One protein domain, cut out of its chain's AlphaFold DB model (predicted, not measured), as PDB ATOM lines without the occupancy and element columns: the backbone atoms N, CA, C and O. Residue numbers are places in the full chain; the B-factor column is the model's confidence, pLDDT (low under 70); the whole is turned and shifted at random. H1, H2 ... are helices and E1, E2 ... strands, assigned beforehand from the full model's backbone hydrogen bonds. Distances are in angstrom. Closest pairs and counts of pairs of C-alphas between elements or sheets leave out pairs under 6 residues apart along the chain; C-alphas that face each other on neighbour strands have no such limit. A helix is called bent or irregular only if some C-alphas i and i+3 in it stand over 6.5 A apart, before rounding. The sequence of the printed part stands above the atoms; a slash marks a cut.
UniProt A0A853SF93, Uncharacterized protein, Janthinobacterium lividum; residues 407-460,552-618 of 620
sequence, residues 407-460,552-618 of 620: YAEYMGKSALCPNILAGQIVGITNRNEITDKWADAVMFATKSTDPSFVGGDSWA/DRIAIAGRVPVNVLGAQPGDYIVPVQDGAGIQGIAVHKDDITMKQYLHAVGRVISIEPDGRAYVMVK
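What this domain is: This is residues 407 to 460 and 552 to 618 of the 620 residues of an uncharacterized protein of Janthinobacterium lividum (UniProt A0A853SF93). One strongly twisted sheet folds over at its long bent strand E5 and comes round on itself as a compact, barrel-like body that is not closed, since E7 at one edge does not pair with E2 or E5. Before the bend E5 pairs with E1 and E3, and after it with E9, from which the sheet goes on through E8 and E6 to E7, which comes back near E2 and E5 without pairing with them; the short helix H1 sits over E6. The 121 printed residues hold nine named strands and one named helix, in the order E1 E2 E3 E4 E5 E6 E7 H1 E8 E9, and the class is mostly strand. The sheet is branched and mixed, with E1 and E4 its one parallel pair. The whole is compact, with a radius of gyration of the C-alphas of 13.5 A and spans of 43 by 31 by 23 A.

How they stand to each other: E5, residues 552 to 565, bends by 113 degrees at residue 557. On one side of it lies E1, residues 407 to 412, antiparallel, with N 409 and O 554 at 2.9 A. E4, residues 451 to 455, is parallel to E1, with N 455 and O 408 at 2.9 A. E3, residues 443 to 447, is antiparallel to E5, with N 555 and O 446 at 2.9 A, and forms a hairpin with E2, residues 425 to 428, where N 428 and O 443 are 2.8 A apart. On the other side of E5 lies E9, residues 612 to 617, antiparallel, with N 562 and O 613 at 2.8 A. E9 forms a hairpin with E8, residues 602 to 607, with N 616 and O 603 at 2.8 A. E6, residues 572 to 578, is antiparallel to E8, with N 573 and O 602 at 3.0 A, and forms a hairpin with E7, residues 581 to 587, with N 576 and O 583 at 2.8 A. The closest C-alphas of E5 and E7, Val 564 and Gly 584, are 6.1 A apart. H1, residues 594 to 599, is on the sheet over E6 at a height of 8.0 A and stands up from it at 47 degrees; every O i to N i+4 pair in it is within hydrogen-bond range.

Where its parts are: E1 begins at C-alpha 407 (-23.156, -31.438, -8.856), and E9 ends at C-alpha 617 (-32.578, -31.053, -10.674). From first to last C-alpha E5 measures 22.8 A, E7 18.9 A, E6 17.6 A and E1 16.6 A.

The domain as a whole: The C-alphas of Ala 460 and Asp 590, the two farthest apart, are 44.9 A apart. Residues 461 to 551 are not printed, and C-alphas 460 and 552 are 12.4 A apart across this cut. The links E1 to E2 and E2 to E3 are long. The printed part has a mean pLDDT of 94.1, and no printed residue is under 70.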
ATOM      1  N   TYR A 407     -24.178 -32.479  -8.831       94.62
ATOM      2  CA  TYR A 407     -23.156 -31.438  -8.856       94.62
ATOM      3  C   TYR A 407     -23.697 -30.226  -8.104       94.62
ATOM      4  O   TYR A 407     -24.771 -29.714  -8.445       94.62
ATOM      5  N   ALA A 408     -22.942 -29.765  -7.112       95.06
ATOM      6  CA  ALA A 408     -23.288 -28.599  -6.319       95.06
ATOM      7  C   ALA A 408     -22.201 -27.525  -6.384       95.06
ATOM      8  O   ALA A 408     -21.030 -27.817  -6.611       95.06
ATOM      9  N   GLU A 409     -22.579 -26.283  -6.119       94.19
ATOM     10  CA  GLU A 409     -21.642 -25.173  -5.957       94.19
ATOM     11  C   GLU A 409     -21.822 -24.522  -4.589       94.19
ATOM     12  O   GLU A 409     -22.942 -24.420  -4.081       94.19
ATOM     13  N   TYR A 410     -20.720 -24.085  -3.977       93.88
ATOM     14  CA  TYR A 410     -20.802 -23.191  -2.826       93.88
ATOM     15  C   TYR A 410     -21.330 -21.826  -3.270       93.88
ATOM     16  O   TYR A 410     -20.722 -21.154  -4.101       93.88
ATOM     17  N   MET A 411     -22.438 -21.394  -2.674       92.62
ATOM     18  CA  MET A 411     -23.008 -20.063  -2.875       92.62
ATOM     19  C   MET A 411     -23.090 -19.313  -1.546       92.62
ATOM     20  O   MET A 411     -23.378 -19.907  -0.505       92.62
ATOM     21  N   GLY A 412     -22.842 -18.002  -1.580       93.00
ATOM     22  CA  GLY A 412     -22.962 -17.127  -0.415       93.00
ATOM     23  C   GLY A 412     -24.408 -16.990   0.041       93.00
ATOM     24  O   GLY A 412     -25.304 -16.858  -0.783       93.00
ATOM     25  N   LYS A 413     -24.656 -17.004   1.348       94.06
ATOM     26  CA  LYS A 413     -25.966 -16.717   1.933       94.06
ATOM     27  C   LYS A 413     -26.135 -15.219   2.125       94.06
ATOM     28  O   LYS A 413     -25.216 -14.536   2.577       94.06
ATOM     29  N   SER A 414     -27.340 -14.727   1.862       92.94
ATOM     30  CA  SER A 414     -27.748 -13.402   2.311       92.94
ATOM     31  C   SER A 414     -27.632 -13.320   3.836       92.94
ATOM     32  O   SER A 414     -27.933 -14.284   4.544       92.94
ATOM     33  N   ALA A 415     -27.255 -12.153   4.362       86.50
ATOM     34  CA  ALA A 415     -27.119 -11.928   5.804       86.50
ATOM     35  C   ALA A 415     -28.408 -12.219   6.602       86.50
ATOM     36  O   ALA A 415     -28.344 -12.467   7.804       86.50
ATOM     37  N   LEU A 416     -29.571 -12.203   5.941       85.56
ATOM     38  CA  LEU A 416     -30.877 -12.483   6.543       85.56
ATOM     39  C   LEU A 416     -31.290 -13.968   6.464       85.56
ATOM     40  O   LEU A 416     -32.366 -14.312   6.950       85.56
ATOM     41  N   CYS A 417     -30.450 -14.842   5.893       86.94
ATOM     42  CA  CYS A 417     -30.722 -16.266   5.671       86.94
ATOM     43  C   CYS A 417     -29.720 -17.160   6.441       86.94
ATOM     44  O   CYS A 417     -28.748 -17.661   5.867       86.94
ATOM     45  N   PRO A 418     -29.892 -17.355   7.763       74.44
ATOM     46  CA  PRO A 418     -28.892 -18.051   8.570       74.44
ATOM     47  C   PRO A 418     -28.947 -19.578   8.431       74.44
ATOM     48  O   PRO A 418     -27.895 -20.215   8.396       74.44
ATOM     49  N   ASN A 419     -30.140 -20.171   8.311       85.44
ATOM     50  CA  ASN A 419     -30.337 -21.619   8.416       85.44
ATOM     51  C   ASN A 419     -31.072 -22.176   7.196       85.44
ATOM     52  O   ASN A 419     -32.220 -21.820   6.944       85.44
ATOM     53  N   ILE A 420     -30.419 -23.095   6.487       92.12
ATOM     54  CA  ILE A 420     -30.989 -23.809   5.344       92.12
ATOM     55  C   ILE A 420     -30.790 -25.302   5.586       92.12
ATOM     56  O   ILE A 420     -29.676 -25.745   5.872       92.12
ATOM     57  N   LEU A 421     -31.847 -26.096   5.483       94.12
ATOM     58  CA  LEU A 421     -31.788 -27.547   5.654       94.12
ATOM     59  C   LEU A 421     -31.401 -28.242   4.345       94.12
ATOM     60  O   LEU A 421     -31.696 -27.761   3.253       94.12
ATOM     61  N   ALA A 422     -30.745 -29.397   4.439       95.25
ATOM     62  CA  ALA A 422     -30.471 -30.226   3.266       95.25
ATOM     63  C   ALA A 422     -31.798 -30.587   2.560       95.25
ATOM     64  O   ALA A 422     -32.773 -30.925   3.235       95.25
ATOM     65  N   GLY A 423     -31.864 -30.453   1.232       95.25
ATOM     66  CA  GLY A 423     -33.092 -30.658   0.450       95.25
ATOM     67  C   GLY A 423     -34.105 -29.506   0.511       95.25
ATOM     68  O   GLY A 423     -35.178 -29.598  -0.087       95.25
ATOM     69  N   GLN A 424     -33.809 -28.416   1.226       96.50
ATOM     70  CA  GLN A 424     -34.667 -27.232   1.247       96.50
ATOM     71  C   GLN A 424     -34.605 -26.491  -0.092       96.50
ATOM     72  O   GLN A 424     -33.532 -26.325  -0.677       96.50
ATOM     73  N   ILE A 425     -35.766 -26.016  -0.539       96.25
ATOM     74  CA  ILE A 425     -35.877 -25.113  -1.681       96.25
ATOM     75  C   ILE A 425     -35.532 -23.702  -1.224       96.25
ATOM     76  O   ILE A 425     -36.041 -23.221  -0.212       96.25
ATOM     77  N   VAL A 426     -34.665 -23.049  -1.982       95.94
ATOM     78  CA  VAL A 426     -34.133 -21.724  -1.680       95.94
ATOM     79  C   VAL A 426     -34.313 -20.799  -2.868       95.94
ATOM     80  O   VAL A 426     -34.417 -21.243  -4.012       95.94
ATOM     81  N   GLY A 427     -34.337 -19.505  -2.589       95.38
ATOM     82  CA  GLY A 427     -34.242 -18.461  -3.590       95.38
ATOM     83  C   GLY A 427     -32.788 -18.088  -3.850       95.38
ATOM     84  O   GLY A 427     -31.936 -18.193  -2.967       95.38
ATOM     85  N   ILE A 428     -32.520 -17.608  -5.055       95.25
ATOM     86  CA  ILE A 428     -31.273 -16.947  -5.430       95.25
ATOM     87  C   ILE A 428     -31.620 -15.494  -5.742       95.25
ATOM     88  O   ILE A 428     -32.538 -15.227  -6.522       95.25
ATOM     89  N   THR A 429     -30.930 -14.561  -5.091       95.19
ATOM     90  CA  THR A 429     -31.145 -13.118  -5.252       95.19
ATOM     91  C   THR A 429     -30.468 -12.583  -6.512       95.19
ATOM     92  O   THR A 429     -29.631 -13.240  -7.132       95.19
ATOM     93  N   ASN A 430     -30.764 -11.333  -6.874       94.31
ATOM     94  CA  ASN A 430     -30.081 -10.641  -7.974       94.31
ATOM     95  C   ASN A 430     -28.576 -10.387  -7.729       94.31
ATOM     96  O   ASN A 430     -27.886  -9.937  -8.640       94.31
ATOM     97  N   ARG A 431     -28.073 -10.666  -6.517       92.75
ATOM     98  CA  ARG A 431     -26.650 -10.598  -6.149       92.75
ATOM     99  C   ARG A 431     -25.960 -11.958  -6.157       92.75
ATOM    100  O   ARG A 431     -24.817 -12.041  -5.728       92.75
ATOM    101  N   ASN A 432     -26.633 -13.003  -6.642       91.81
ATOM    102  CA  ASN A 432     -26.141 -14.380  -6.596       91.81
ATOM    103  C   ASN A 432     -25.953 -14.909  -5.156       91.81
ATOM    104  O   ASN A 432     -25.049 -15.698  -4.884       91.81
ATOM    105  N   GLU A 433     -26.804 -14.459  -4.228       94.19
ATOM    106  CA  GLU A 433     -26.825 -14.923  -2.838       94.19
ATOM    107  C   GLU A 433     -28.037 -15.826  -2.588       94.19
ATOM    108  O   GLU A 433     -29.103 -15.628  -3.172       94.19
ATOM    109  N   ILE A 434     -27.902 -16.781  -1.675       95.81
ATOM    110  CA  ILE A 434     -28.991 -17.647  -1.236       95.81
ATOM    111  C   ILE A 434     -29.908 -16.878  -0.279       95.81
ATOM    112  O   ILE A 434     -29.442 -16.236   0.666       95.81
ATOM    113  N   THR A 435     -31.218 -16.994  -0.476       95.50
ATOM    114  CA  THR A 435     -32.249 -16.429   0.401       95.50
ATOM    115  C   THR A 435     -33.344 -17.452   0.697       95.50
ATOM    116  O   THR A 435     -33.666 -18.304  -0.129       95.50
ATOM    117  N   ASP A 436     -33.933 -17.368   1.884       94.50
ATOM    118  CA  ASP A 436     -35.159 -18.078   2.244       94.50
ATOM    119  C   ASP A 436     -36.411 -17.221   1.985       94.50
ATOM    120  O   ASP A 436     -37.524 -17.707   2.180       94.50
ATOM    121  N   LYS A 437     -36.253 -15.957   1.556       95.00
ATOM    122  CA  LYS A 437     -37.348 -15.002   1.343       95.00
ATOM    123  C   LYS A 437     -37.832 -15.002  -0.097       95.00
ATOM    124  O   LYS A 437     -37.061 -14.772  -1.025       95.00
ATOM    125  N   TRP A 438     -39.143 -15.160  -0.274       95.69
ATOM    126  CA  TRP A 438     -39.769 -15.167  -1.598       95.69
ATOM    127  C   TRP A 438     -39.573 -13.849  -2.355       95.69
ATOM    128  O   TRP A 438     -39.279 -13.859  -3.543       95.69
ATOM    129  N   ALA A 439     -39.714 -12.714  -1.663       95.50
ATOM    130  CA  ALA A 439     -39.651 -11.388  -2.280       95.50
ATOM    131  C   ALA A 439     -38.267 -11.039  -2.857       95.50
ATOM    132  O   ALA A 439     -38.181 -10.234  -3.781       95.50
ATOM    133  N   ASP A 440     -37.209 -11.661  -2.333       94.75
ATOM    134  CA  ASP A 440     -35.827 -11.402  -2.743       94.75
ATOM    135  C   ASP A 440     -35.349 -12.373  -3.836       94.75
ATOM    136  O   ASP A 440     -34.296 -12.161  -4.442       94.75
ATOM    137  N   ALA A 441     -36.101 -13.450  -4.082       94.56
ATOM    138  CA  ALA A 441     -35.742 -14.504  -5.018       94.56
ATOM    139  C   ALA A 441     -36.050 -14.096  -6.466       94.56
ATOM    140  O   ALA A 441     -37.193 -13.812  -6.824       94.56
ATOM    141  N   VAL A 442     -35.029 -14.123  -7.325       93.94
ATOM    142  CA  VAL A 442     -35.178 -13.985  -8.786       93.94
ATOM    143  C   VAL A 442     -35.102 -15.335  -9.507       93.94
ATOM    144  O   VAL A 442     -35.523 -15.449 -10.653       93.94
ATOM    145  N   MET A 443     -34.593 -16.364  -8.824       92.88
ATOM    146  CA  MET A 443     -34.528 -17.760  -9.267       92.88
ATOM    147  C   MET A 443     -34.649 -18.677  -8.048       92.88
ATOM    148  O   MET A 443     -34.506 -18.219  -6.914       92.88
ATOM    149  N   PHE A 444     -34.903 -19.965  -8.272       95.31
ATOM    150  CA  PHE A 444     -35.056 -20.950  -7.205       95.31
ATOM    151  C   PHE A 444     -34.165 -22.161  -7.453       95.31
ATOM    152  O   PHE A 444     -33.973 -22.575  -8.593       95.31
ATOM    153  N   ALA A 445     -33.642 -22.732  -6.376       95.62
ATOM    154  CA  ALA A 445     -32.774 -23.899  -6.405       95.62
ATOM    155  C   ALA A 445     -33.014 -24.779  -5.172       95.62
ATOM    156  O   ALA A 445     -33.859 -24.475  -4.329       95.62
ATOM    157  N   THR A 446     -32.273 -25.879  -5.061       95.75
ATOM    158  CA  THR A 446     -32.349 -26.792  -3.913       95.75
ATOM    159  C   THR A 446     -30.984 -26.904  -3.246       95.75
ATOM    160  O   THR A 446     -29.972 -27.079  -3.927       95.75
ATOM    161  N   LYS A 447     -30.939 -26.859  -1.911       95.81
ATOM    162  CA  LYS A 447     -29.722 -27.191  -1.163       95.81
ATOM    163  C   LYS A 447     -29.378 -28.671  -1.340       95.81
ATOM    164  O   LYS A 447     -30.184 -29.544  -1.015       95.81
ATOM    165  N   SER A 448     -28.166 -28.937  -1.813       95.75
ATOM    166  CA  SER A 448     -27.634 -30.282  -2.014       95.75
ATOM    167  C   SER A 448     -27.612 -31.088  -0.711       95.75
ATOM    168  O   SER A 448     -27.439 -30.538   0.384       95.75
ATOM    169  N   THR A 449     -27.787 -32.403  -0.838       94.31
ATOM    170  CA  THR A 449     -27.754 -33.341   0.297       94.31
ATOM    171  C   THR A 449     -26.471 -34.164   0.308       94.31
ATOM    172  O   THR A 449     -25.841 -34.263   1.361       94.31
ATOM    173  N   ASP A 450     -26.052 -34.669  -0.854       93.25
ATOM    174  CA  ASP A 450     -24.888 -35.540  -1.021       93.25
ATOM    175  C   ASP A 450     -24.263 -35.362  -2.426       93.25
ATOM    176  O   ASP A 450     -24.508 -36.165  -3.334       93.25
ATOM    177  N   PRO A 451     -23.502 -34.271  -2.643       93.62
ATOM    178  CA  PRO A 451     -22.940 -33.954  -3.949       93.62
ATOM    179  C   PRO A 451     -21.727 -34.827  -4.276       93.62
ATOM    180  O   PRO A 451     -20.836 -34.998  -3.445       93.62
ATOM    181  N   SER A 452     -21.639 -35.293  -5.524       92.38
ATOM    182  CA  SER A 452     -20.472 -36.024  -6.044       92.38
ATOM    183  C   SER A 452     -19.337 -35.130  -6.509       92.38
ATOM    184  O   SER A 452     -18.173 -35.534  -6.516       92.38
ATOM    185  N   PHE A 453     -19.670 -33.890  -6.848       91.81
ATOM    186  CA  PHE A 453     -18.721 -32.846  -7.184       91.81
ATOM    187  C   PHE A 453     -19.191 -31.542  -6.552       91.81
ATOM    188  O   PHE A 453     -20.371 -31.196  -6.640       91.81
ATOM    189  N   VAL A 454     -18.258 -30.816  -5.939       91.88
ATOM    190  CA  VAL A 454     -18.523 -29.497  -5.364       91.88
ATOM    191  C   VAL A 454     -17.597 -28.476  -6.010       91.88
ATOM    192  O   VAL A 454     -16.376 -28.583  -5.901       91.88
ATOM    193  N   GLY A 455     -18.185 -27.514  -6.717       89.75
ATOM    194  CA  GLY A 455     -17.497 -26.357  -7.283       89.75
ATOM    195  C   GLY A 455     -17.530 -25.140  -6.353       89.75
ATOM    196  O   GLY A 455     -18.233 -25.119  -5.341       89.75
ATOM    197  N   GLY A 456     -16.773 -24.099  -6.708       84.06
ATOM    198  CA  GLY A 456     -16.827 -22.807  -6.009       84.06
ATOM    199  C   GLY A 456     -16.169 -22.786  -4.623       84.06
ATOM    200  O   GLY A 456     -16.522 -21.954  -3.794       84.06
ATOM    201  N   ASP A 457     -15.212 -23.678  -4.353       82.81
ATOM    202  CA  ASP A 457     -14.506 -23.786  -3.064       82.81
ATOM    203  C   ASP A 457     -13.484 -22.649  -2.822       82.81
ATOM    204  O   ASP A 457     -12.320 -22.871  -2.509       82.81
ATOM    205  N   SER A 458     -13.903 -21.399  -3.036       84.50
ATOM    206  CA  SER A 458     -13.116 -20.179  -2.801       84.50
ATOM    207  C   SER A 458     -13.625 -19.353  -1.614       84.50
ATOM    208  O   SER A 458     -13.024 -18.332  -1.272       84.50
ATOM    209  N   TRP A 459     -14.696 -19.797  -0.951       85.50
ATOM    210  CA  TRP A 459     -15.384 -19.082   0.131       85.50
ATOM    211  C   TRP A 459     -14.520 -18.811   1.373       85.50
ATOM    212  O   TRP A 459     -14.822 -17.898   2.138       85.50
ATOM    213  N   ALA A 460     -13.444 -19.578   1.570       85.50
ATOM    214  CA  ALA A 460     -12.514 -19.425   2.691       85.50
ATOM    215  C   ALA A 460     -11.201 -18.714   2.325       85.50
ATOM    216  O   ALA A 460     -10.318 -18.627   3.173       85.50
ATOM    217  N   ASP A 552     -23.495 -22.195   1.438       94.25
ATOM    218  CA  ASP A 552     -24.158 -23.488   1.363       94.25
ATOM    219  C   ASP A 552     -23.965 -24.115  -0.018       94.25
ATOM    220  O   ASP A 552     -23.726 -23.419  -1.003       94.25
ATOM    221  N   ARG A 553     -24.043 -25.449  -0.078       94.38
ATOM    222  CA  ARG A 553     -23.897 -26.216  -1.323       94.38
ATOM    223  C   ARG A 553     -25.247 -26.287  -2.022       94.38
ATOM    224  O   ARG A 553     -26.156 -26.957  -1.527       94.38
ATOM    225  N   ILE A 554     -25.386 -25.608  -3.150       95.19
ATOM    226  CA  ILE A 554     -26.624 -25.567  -3.931       95.19
ATOM    227  C   ILE A 554     -26.484 -26.488  -5.133       95.19
ATOM    228  O   ILE A 554     -25.505 -26.404  -5.869       95.19
ATOM    229  N   ALA A 555     -27.450 -27.386  -5.306       95.75
ATOM    230  CA  ALA A 555     -27.446 -28.340  -6.400       95.75
ATOM    231  C   ALA A 555     -27.792 -27.643  -7.718       95.75
ATOM    232  O   ALA A 555     -28.827 -26.982  -7.825       95.75
ATOM    233  N   ILE A 556     -26.933 -27.831  -8.718       92.81
ATOM    234  CA  ILE A 556     -27.063 -27.232 -10.052       92.81
ATOM    235  C   ILE A 556     -27.529 -28.276 -11.074       92.81
ATOM    236  O   ILE A 556     -28.270 -27.963 -12.005       92.81
ATOM    237  N   ALA A 557     -27.121 -29.535 -10.896       93.31
ATOM    238  CA  ALA A 557     -27.503 -30.641 -11.766       93.31
ATOM    239  C   ALA A 557     -27.459 -31.980 -11.024       93.31
ATOM    240  O   ALA A 557     -26.772 -32.122 -10.018       93.31
ATOM    241  N   GLY A 558     -28.139 -32.993 -11.561       93.94
ATOM    242  CA  GLY A 558     -28.157 -34.344 -10.999       93.94
ATOM    243  C   GLY A 558     -29.427 -34.617 -10.209       93.94
ATOM    244  O   GLY A 558     -30.509 -34.210 -10.631       93.94
ATOM    245  N   ARG A 559     -29.323 -35.373  -9.115       95.00
ATOM    246  CA  ARG A 559     -30.482 -35.872  -8.367       95.00
ATOM    247  C   ARG A 559     -30.390 -35.510  -6.894       95.00
ATOM    248  O   ARG A 559     -29.351 -35.749  -6.285       95.00
ATOM    249  N   VAL A 560     -31.470 -34.970  -6.336       96.69
ATOM    250  CA  VAL A 560     -31.513 -34.481  -4.951       96.69
ATOM    251  C   VAL A 560     -32.854 -34.839  -4.305       96.69
ATOM    252  O   VAL A 560     -33.894 -34.637  -4.931       96.69
ATOM    253  N   PRO A 561     -32.879 -35.335  -3.057       96.50
ATOM    254  CA  PRO A 561     -34.106 -35.431  -2.284       96.50
ATOM    255  C   PRO A 561     -34.492 -34.047  -1.764       96.50
ATOM    256  O   PRO A 561     -33.717 -33.402  -1.053       96.50
ATOM    257  N   VAL A 562     -35.689 -33.584  -2.120       96.56
ATOM    258  CA  VAL A 562     -36.250 -32.311  -1.654       96.56
ATOM    259  C   VAL A 562     -37.194 -32.532  -0.481       96.56
ATOM    260  O   VAL A 562     -37.863 -33.559  -0.381       96.56
ATOM    261  N   ASN A 563     -37.321 -31.530   0.385       96.31
ATOM    262  CA  ASN A 563     -38.222 -31.569   1.541       96.31
ATOM    263  C   ASN A 563     -39.688 -31.301   1.142       96.31
ATOM    264  O   ASN A 563     -40.348 -30.436   1.712       96.31
ATOM    265  N   VAL A 564     -40.186 -32.032   0.141       96.38
ATOM    266  CA  VAL A 564     -41.578 -32.007  -0.326       96.38
ATOM    267  C   VAL A 564     -42.135 -33.424  -0.234       96.38
ATOM    268  O   VAL A 564     -41.566 -34.353  -0.806       96.38
ATOM    269  N   LEU A 565     -43.233 -33.580   0.504       96.06
ATOM    270  CA  LEU A 565     -43.926 -34.852   0.716       96.06
ATOM    271  C   LEU A 565     -45.170 -34.949  -0.176       96.06
ATOM    272  O   LEU A 565     -45.700 -33.936  -0.628       96.06
ATOM    273  N   GLY A 566     -45.655 -36.172  -0.399       94.31
ATOM    274  CA  GLY A 566     -46.915 -36.422  -1.114       94.31
ATOM    275  C   GLY A 566     -46.860 -36.203  -2.630       94.31
ATOM    276  O   GLY A 566     -47.899 -36.274  -3.283       94.31
ATOM    277  N   ALA A 567     -45.674 -35.958  -3.190       96.25
ATOM    278  CA  ALA A 567     -45.466 -35.894  -4.631       96.25
ATOM    279  C   ALA A 567     -45.536 -37.289  -5.274       96.25
ATOM    280  O   ALA A 567     -45.329 -38.308  -4.609       96.25
ATOM    281  N   GLN A 568     -45.760 -37.335  -6.584       96.62
ATOM    282  CA  GLN A 568     -45.714 -38.553  -7.388       96.62
ATOM    283  C   GLN A 568     -44.599 -38.475  -8.442       96.62
ATOM    284  O   GLN A 568     -44.273 -37.389  -8.931       96.62
ATOM    285  N   PRO A 569     -43.995 -39.615  -8.837       97.69
ATOM    286  CA  PRO A 569     -43.072 -39.644  -9.965       97.69
ATOM    287  C   PRO A 569     -43.702 -39.027 -11.218       97.69
ATOM    288  O   PRO A 569     -44.765 -39.443 -11.669       97.69
ATOM    289  N   GLY A 570     -43.015 -38.049 -11.801       95.69
ATOM    290  CA  GLY A 570     -43.491 -37.285 -12.946       95.69
ATOM    291  C   GLY A 570     -43.941 -35.864 -12.619       95.69
ATOM    292  O   GLY A 570     -43.899 -35.047 -13.546       95.69
ATOM    293  N   ASP A 571     -44.276 -35.568 -11.360       98.12
ATOM    294  CA  ASP A 571     -44.622 -34.223 -10.894       98.12
ATOM    295  C   ASP A 571     -43.432 -33.268 -10.989       98.12
ATOM    296  O   ASP A 571     -42.264 -33.666 -10.937       98.12
ATOM    297  N   TYR A 572     -43.728 -31.981 -11.094       97.81
ATOM    298  CA  TYR A 572     -42.747 -30.915 -10.950       97.81
ATOM    299  C   TYR A 572     -42.812 -30.333  -9.551       97.81
ATOM    300  O   TYR A 572     -43.895 -30.071  -9.030       97.81
ATOM    301  N   ILE A 573     -41.643 -30.074  -8.974       97.88
ATOM    302  CA  ILE A 573     -41.546 -29.351  -7.713       97.88
ATOM    303  C   ILE A 573     -41.443 -27.865  -8.026       97.88
ATOM    304  O   ILE A 573     -40.425 -27.381  -8.531       97.88
ATOM    305  N   VAL A 574     -42.533 -27.156  -7.757       97.06
ATOM    306  CA  VAL A 574     -42.691 -25.739  -8.066       97.06
ATOM    307  C   VAL A 574     -42.577 -24.939  -6.771       97.06
ATOM    308  O   VAL A 574     -43.341 -25.193  -5.836       97.06
ATOM    309  N   PRO A 575     -41.654 -23.969  -6.693       96.88
ATOM    310  CA  PRO A 575     -41.578 -23.071  -5.554       96.88
ATOM    311  C   PRO A 575     -42.815 -22.162  -5.538       96.88
ATOM    312  O   PRO A 575     -43.201 -21.590  -6.562       96.88
ATOM    313  N   VAL A 576     -43.427 -22.009  -4.369       96.31
ATOM    314  CA  VAL A 576     -44.522 -21.071  -4.104       96.31
ATOM    315  C   VAL A 576     -44.238 -20.271  -2.839       96.31
ATOM    316  O   VAL A 576     -43.470 -20.686  -1.969       96.31
ATOM    317  N   GLN A 577     -44.862 -19.102  -2.755       96.81
ATOM    318  CA  GLN A 577     -44.754 -18.239  -1.592       96.81
ATOM    319  C   GLN A 577     -45.457 -18.883  -0.391       96.81
ATOM    320  O   GLN A 577     -46.614 -19.292  -0.496       96.81
ATOM    321  N   ASP A 578     -44.771 -18.919   0.747       94.06
ATOM    322  CA  ASP A 578     -45.324 -19.330   2.038       94.06
ATOM    323  C   ASP A 578     -45.071 -18.238   3.080       94.06
ATOM    324  O   ASP A 578     -43.980 -18.107   3.636       94.06
ATOM    325  N   GLY A 579     -46.055 -17.357   3.273       93.81
ATOM    326  CA  GLY A 579     -45.855 -16.120   4.023       93.81
ATOM    327  C   GLY A 579     -44.733 -15.268   3.411       93.81
ATOM    328  O   GLY A 579     -44.833 -14.814   2.270       93.81
ATOM    329  N   ALA A 580     -43.659 -15.041   4.172       91.56
ATOM    330  CA  ALA A 580     -42.443 -14.386   3.673       91.56
ATOM    331  C   ALA A 580     -41.436 -15.372   3.045       91.56
ATOM    332  O   ALA A 580     -40.484 -14.935   2.398       91.56
ATOM    333  N   GLY A 581     -41.622 -16.674   3.271       93.25
ATOM    334  CA  GLY A 581     -40.710 -17.747   2.900       93.25
ATOM    335  C   GLY A 581     -41.053 -18.442   1.582       93.25
ATOM    336  O   GLY A 581     -41.951 -18.032   0.843       93.25
ATOM    337  N   ILE A 582     -40.312 -19.513   1.300       95.94
ATOM    338  CA  ILE A 582     -40.413 -20.318   0.081       95.94
ATOM    339  C   ILE A 582     -40.733 -21.761   0.478       95.94
ATOM    340  O   ILE A 582     -40.011 -22.356   1.277       95.94
ATOM    341  N   GLN A 583     -41.773 -22.341  -0.120       95.44
ATOM    342  CA  GLN A 583     -42.079 -23.770  -0.008       95.44
ATOM    343  C   GLN A 583     -42.209 -24.404  -1.394       95.44
ATOM    344  O   GLN A 583     -42.432 -23.709  -2.383       95.44
ATOM    345  N   GLY A 584     -42.084 -25.726  -1.480       96.25
ATOM    346  CA  GLY A 584     -42.318 -26.472  -2.715       96.25
ATOM    347  C   GLY A 584     -43.677 -27.148  -2.716       96.25
ATOM    348  O   GLY A 584     -44.051 -27.766  -1.722       96.25
ATOM    349  N   ILE A 585     -44.376 -27.092  -3.845       96.81
ATOM    350  CA  ILE A 585     -45.555 -27.926  -4.104       96.81
ATOM    351  C   ILE A 585     -45.292 -28.857  -5.283       96.81
ATOM    352  O   ILE A 585     -44.571 -28.504  -6.219       96.81
ATOM    353  N   ALA A 586     -45.890 -30.043  -5.239       97.50
ATOM    354  CA  ALA A 586     -45.933 -30.944  -6.380       97.50
ATOM    355  C   ALA A 586     -47.059 -30.512  -7.328       97.50
ATOM    356  O   ALA A 586     -48.201 -30.333  -6.902       97.50
ATOM    357  N   VAL A 587     -46.735 -30.319  -8.605       97.56
ATOM    358  CA  VAL A 587     -47.703 -30.004  -9.663       97.56
ATOM    359  C   VAL A 587     -47.573 -31.047 -10.759       97.56
ATOM    360  O   VAL A 587     -46.485 -31.241 -11.311       97.56
ATOM    361  N   HIS A 588     -48.679 -31.710 -11.082       96.44
ATOM    362  CA  HIS A 588     -48.696 -32.720 -12.127       96.44
ATOM    363  C   HIS A 588     -48.393 -32.094 -13.495       96.44
ATOM    364  O   HIS A 588     -48.739 -30.944 -13.775       96.44
ATOM    365  N   LYS A 589     -47.736 -32.860 -14.373       92.62
ATOM    366  CA  LYS A 589     -47.267 -32.383 -15.688       92.62
ATOM    367  C   LYS A 589     -48.379 -31.807 -16.578       92.62
ATOM    368  O   LYS A 589     -48.083 -30.983 -17.433       92.62
ATOM    369  N   ASP A 590     -49.617 -32.267 -16.400       94.19
ATOM    370  CA  ASP A 590     -50.756 -31.875 -17.236       94.19
ATOM    371  C   ASP A 590     -51.424 -30.588 -16.712       94.19
ATOM    372  O   ASP A 590     -52.122 -29.911 -17.461       94.19
ATOM    373  N   ASP A 591     -51.136 -30.211 -15.461       95.62
ATOM    374  CA  ASP A 591     -51.713 -29.048 -14.776       95.62
ATOM    375  C   ASP A 591     -50.716 -27.884 -14.633       95.62
ATOM    376  O   ASP A 591     -51.072 -26.788 -14.190       95.62
ATOM    377  N   ILE A 592     -49.446 -28.103 -14.990       95.88
ATOM    378  CA  ILE A 592     -48.393 -27.103 -14.819       95.88
ATOM    379  C   ILE A 592     -48.506 -25.977 -15.853       95.88
ATOM    380  O   ILE A 592     -48.529 -26.190 -17.065       95.88
ATOM    381  N   THR A 593     -48.503 -24.732 -15.380       96.50
ATOM    382  CA  THR A 593     -48.397 -23.568 -16.272       96.50
ATOM    383  C   THR A 593     -46.954 -23.354 -16.729       96.50
ATOM    384  O   THR A 593     -46.005 -23.675 -16.014       96.50
ATOM    385  N   MET A 594     -46.752 -22.702 -17.879       93.94
ATOM    386  CA  MET A 594     -45.399 -22.374 -18.357       93.94
ATOM    387  C   MET A 594     -44.597 -21.550 -17.333       93.94
ATOM    388  O   MET A 594     -43.404 -21.776 -17.151       93.94
ATOM    389  N   LYS A 595     -45.246 -20.632 -16.607       92.38
ATOM    390  CA  LYS A 595     -44.592 -19.840 -15.553       92.38
ATOM    391  C   LYS A 595     -44.094 -20.721 -14.401       92.38
ATOM    392  O   LYS A 595     -42.964 -20.558 -13.954       92.38
ATOM    393  N   GLN A 596     -44.917 -21.663 -13.942       94.75
ATOM    394  CA  GLN A 596     -44.520 -22.622 -12.906       94.75
ATOM    395  C   GLN A 596     -43.415 -23.554 -13.401       94.75
ATOM    396  O   GLN A 596     -42.459 -23.796 -12.675       94.75
ATOM    397  N   TYR A 597     -43.497 -24.009 -14.653       93.56
ATOM    398  CA  TYR A 597     -42.449 -24.811 -15.272       93.56
ATOM    399  C   TYR A 597     -41.111 -24.066 -15.314       93.56
ATOM    400  O   TYR A 597     -40.080 -24.657 -15.003       93.56
ATOM    401  N   LEU A 598     -41.106 -22.772 -15.656       91.69
ATOM    402  CA  LEU A 598     -39.894 -21.948 -15.658       91.69
ATOM    403  C   LEU A 598     -39.255 -21.857 -14.267       91.69
ATOM    404  O   LEU A 598     -38.038 -21.986 -14.177       91.69
ATOM    405  N   HIS A 599     -40.057 -21.727 -13.208       92.56
ATOM    406  CA  HIS A 599     -39.572 -21.632 -11.825       92.56
ATOM    407  C   HIS A 599     -39.307 -22.981 -11.134       92.56
ATOM    408  O   HIS A 599     -38.712 -22.990 -10.060       92.56
ATOM    409  N   ALA A 600     -39.775 -24.103 -11.685       95.19
ATOM    410  CA  ALA A 600     -39.636 -25.411 -11.052       95.19
ATOM    411  C   ALA A 600     -38.162 -25.769 -10.801       95.19
ATOM    412  O   ALA A 600     -37.325 -25.605 -11.685       95.19
ATOM    413  N   VAL A 601     -37.862 -26.319  -9.621       95.81
ATOM    414  CA  VAL A 601     -36.490 -26.699  -9.229       95.81
ATOM    415  C   VAL A 601     -36.081 -28.078  -9.749       95.81
ATOM    416  O   VAL A 601     -34.901 -28.422  -9.792       95.81
ATOM    417  N   GLY A 602     -37.053 -28.890 -10.158       96.12
ATOM    418  CA  GLY A 602     -36.806 -30.230 -10.667       96.12
ATOM    419  C   GLY A 602     -38.083 -31.013 -10.925       96.12
ATOM    420  O   GLY A 602     -39.189 -30.576 -10.592       96.12
ATOM    421  N   ARG A 603     -37.906 -32.192 -11.520       97.00
ATOM    422  CA  ARG A 603     -38.978 -33.162 -11.763       97.00
ATOM    423  C   ARG A 603     -38.764 -34.396 -10.903       97.00
ATOM    424  O   ARG A 603     -37.660 -34.934 -10.870       97.00
ATOM    425  N   VAL A 604     -39.814 -34.855 -10.238       97.81
ATOM    426  CA  VAL A 604     -39.786 -36.037  -9.375       97.81
ATOM    427  C   VAL A 604     -39.561 -37.286 -10.224       97.81
ATOM    428  O   VAL A 604     -40.291 -37.528 -11.187       97.81
ATOM    429  N   ILE A 605     -38.552 -38.081  -9.871       97.31
ATOM    430  CA  ILE A 605     -38.223 -39.350 -10.542       97.31
ATOM    431  C   ILE A 605     -38.554 -40.566  -9.676       97.31
ATOM    432  O   ILE A 605     -38.864 -41.630 -10.206       97.31
ATOM    433  N   SER A 606     -38.522 -40.405  -8.355       97.31
ATOM    434  CA  SER A 606     -38.882 -41.427  -7.374       97.31
ATOM    435  C   SER A 606     -39.205 -40.771  -6.031       97.31
ATOM    436  O   SER A 606     -39.026 -39.566  -5.862       97.31
ATOM    437  N   ILE A 607     -39.689 -41.570  -5.083       97.62
ATOM    438  CA  ILE A 607     -39.971 -41.150  -3.707       97.62
ATOM    439  C   ILE A 607     -39.022 -41.912  -2.783       97.62
ATOM    440  O   ILE A 607     -38.866 -43.126  -2.931       97.62
ATOM    441  N   GLU A 608     -38.368 -41.195  -1.875       95.75
ATOM    442  CA  GLU A 608     -37.491 -41.770  -0.856       95.75
ATOM    443  C   GLU A 608     -38.292 -42.602   0.162       95.75
ATOM    444  O   GLU A 608     -39.489 -42.367   0.349       95.75
ATOM    445  N   PRO A 609     -37.658 -43.545   0.886       95.81
ATOM    446  CA  PRO A 609     -38.331 -44.326   1.928       95.81
ATOM    447  C   PRO A 609     -38.986 -43.478   3.030       95.81
ATOM    448  O   PRO A 609     -39.943 -43.922   3.658       95.81
ATOM    449  N   ASP A 610     -38.481 -42.262   3.260       94.31
ATOM    450  CA  ASP A 610     -39.020 -41.292   4.220       94.31
ATOM    451  C   ASP A 610     -40.157 -40.416   3.648       94.31
ATOM    452  O   ASP A 610     -40.680 -39.541   4.339       94.31
ATOM    453  N   GLY A 611     -40.561 -40.659   2.397       94.19
ATOM    454  CA  GLY A 611     -41.651 -39.964   1.715       94.19
ATOM    455  C   GLY A 611     -41.245 -38.687   0.978       94.19
ATOM    456  O   GLY A 611     -42.105 -38.071   0.341       94.19
ATOM    457  N   ARG A 612     -39.971 -38.272   1.034       96.81
ATOM    458  CA  ARG A 612     -39.479 -37.098   0.298       96.81
ATOM    459  C   ARG A 612     -39.402 -37.354  -1.200       96.81
ATOM    460  O   ARG A 612     -39.047 -38.439  -1.655       96.81
ATOM    461  N   ALA A 613     -39.701 -36.327  -1.987       97.06
ATOM    462  CA  ALA A 613     -39.555 -36.391  -3.431       97.06
ATOM    463  C   ALA A 613     -38.071 -36.382  -3.832       97.06
ATOM    464  O   ALA A 613     -37.329 -35.471  -3.473       97.06
ATOM    465  N   TYR A 614     -37.645 -37.366  -4.619       97.19
ATOM    466  CA  TYR A 614     -36.321 -37.390  -5.230       97.19
ATOM    467  C   TYR A 614     -36.422 -36.801  -6.631       97.19
ATOM    468  O   TYR A 614     -37.104 -37.353  -7.503       97.19
ATOM    469  N   VAL A 615     -35.798 -35.642  -6.845       96.81
ATOM    470  CA  VAL A 615     -35.929 -34.886  -8.093       96.81
ATOM    471  C   VAL A 615     -34.688 -35.008  -8.950       96.81
ATOM    472  O   VAL A 615     -33.569 -34.993  -8.448       96.81
ATOM    473  N   MET A 616     -34.890 -35.048 -10.263       96.69
ATOM    474  CA  MET A 616     -33.872 -34.621 -11.212       96.69
ATOM    475  C   MET A 616     -33.866 -33.093 -11.228       96.69
ATOM    476  O   MET A 616     -34.868 -32.474 -11.602       96.69
ATOM    477  N   VAL A 617     -32.761 -32.503 -10.771       95.31
ATOM    478  CA  VAL A 617     -32.578 -31.053 -10.674       95.31
ATOM    479  C   VAL A 617     -32.658 -30.455 -12.069       95.31
ATOM    480  O   VAL A 617     -32.016 -30.932 -13.010       95.31
ATOM    481  N   LYS A 618     -33.475 -29.413 -12.202       91.81
ATOM    482  CA  LYS A 618     -33.589 -28.666 -13.443       91.81
ATOM    483  C   LYS A 618     -32.449 -27.651 -13.492       91.81
ATOM    484  O   LYS A 618     -32.361 -26.795 -12.619       91.81
TER     485      LYS A 618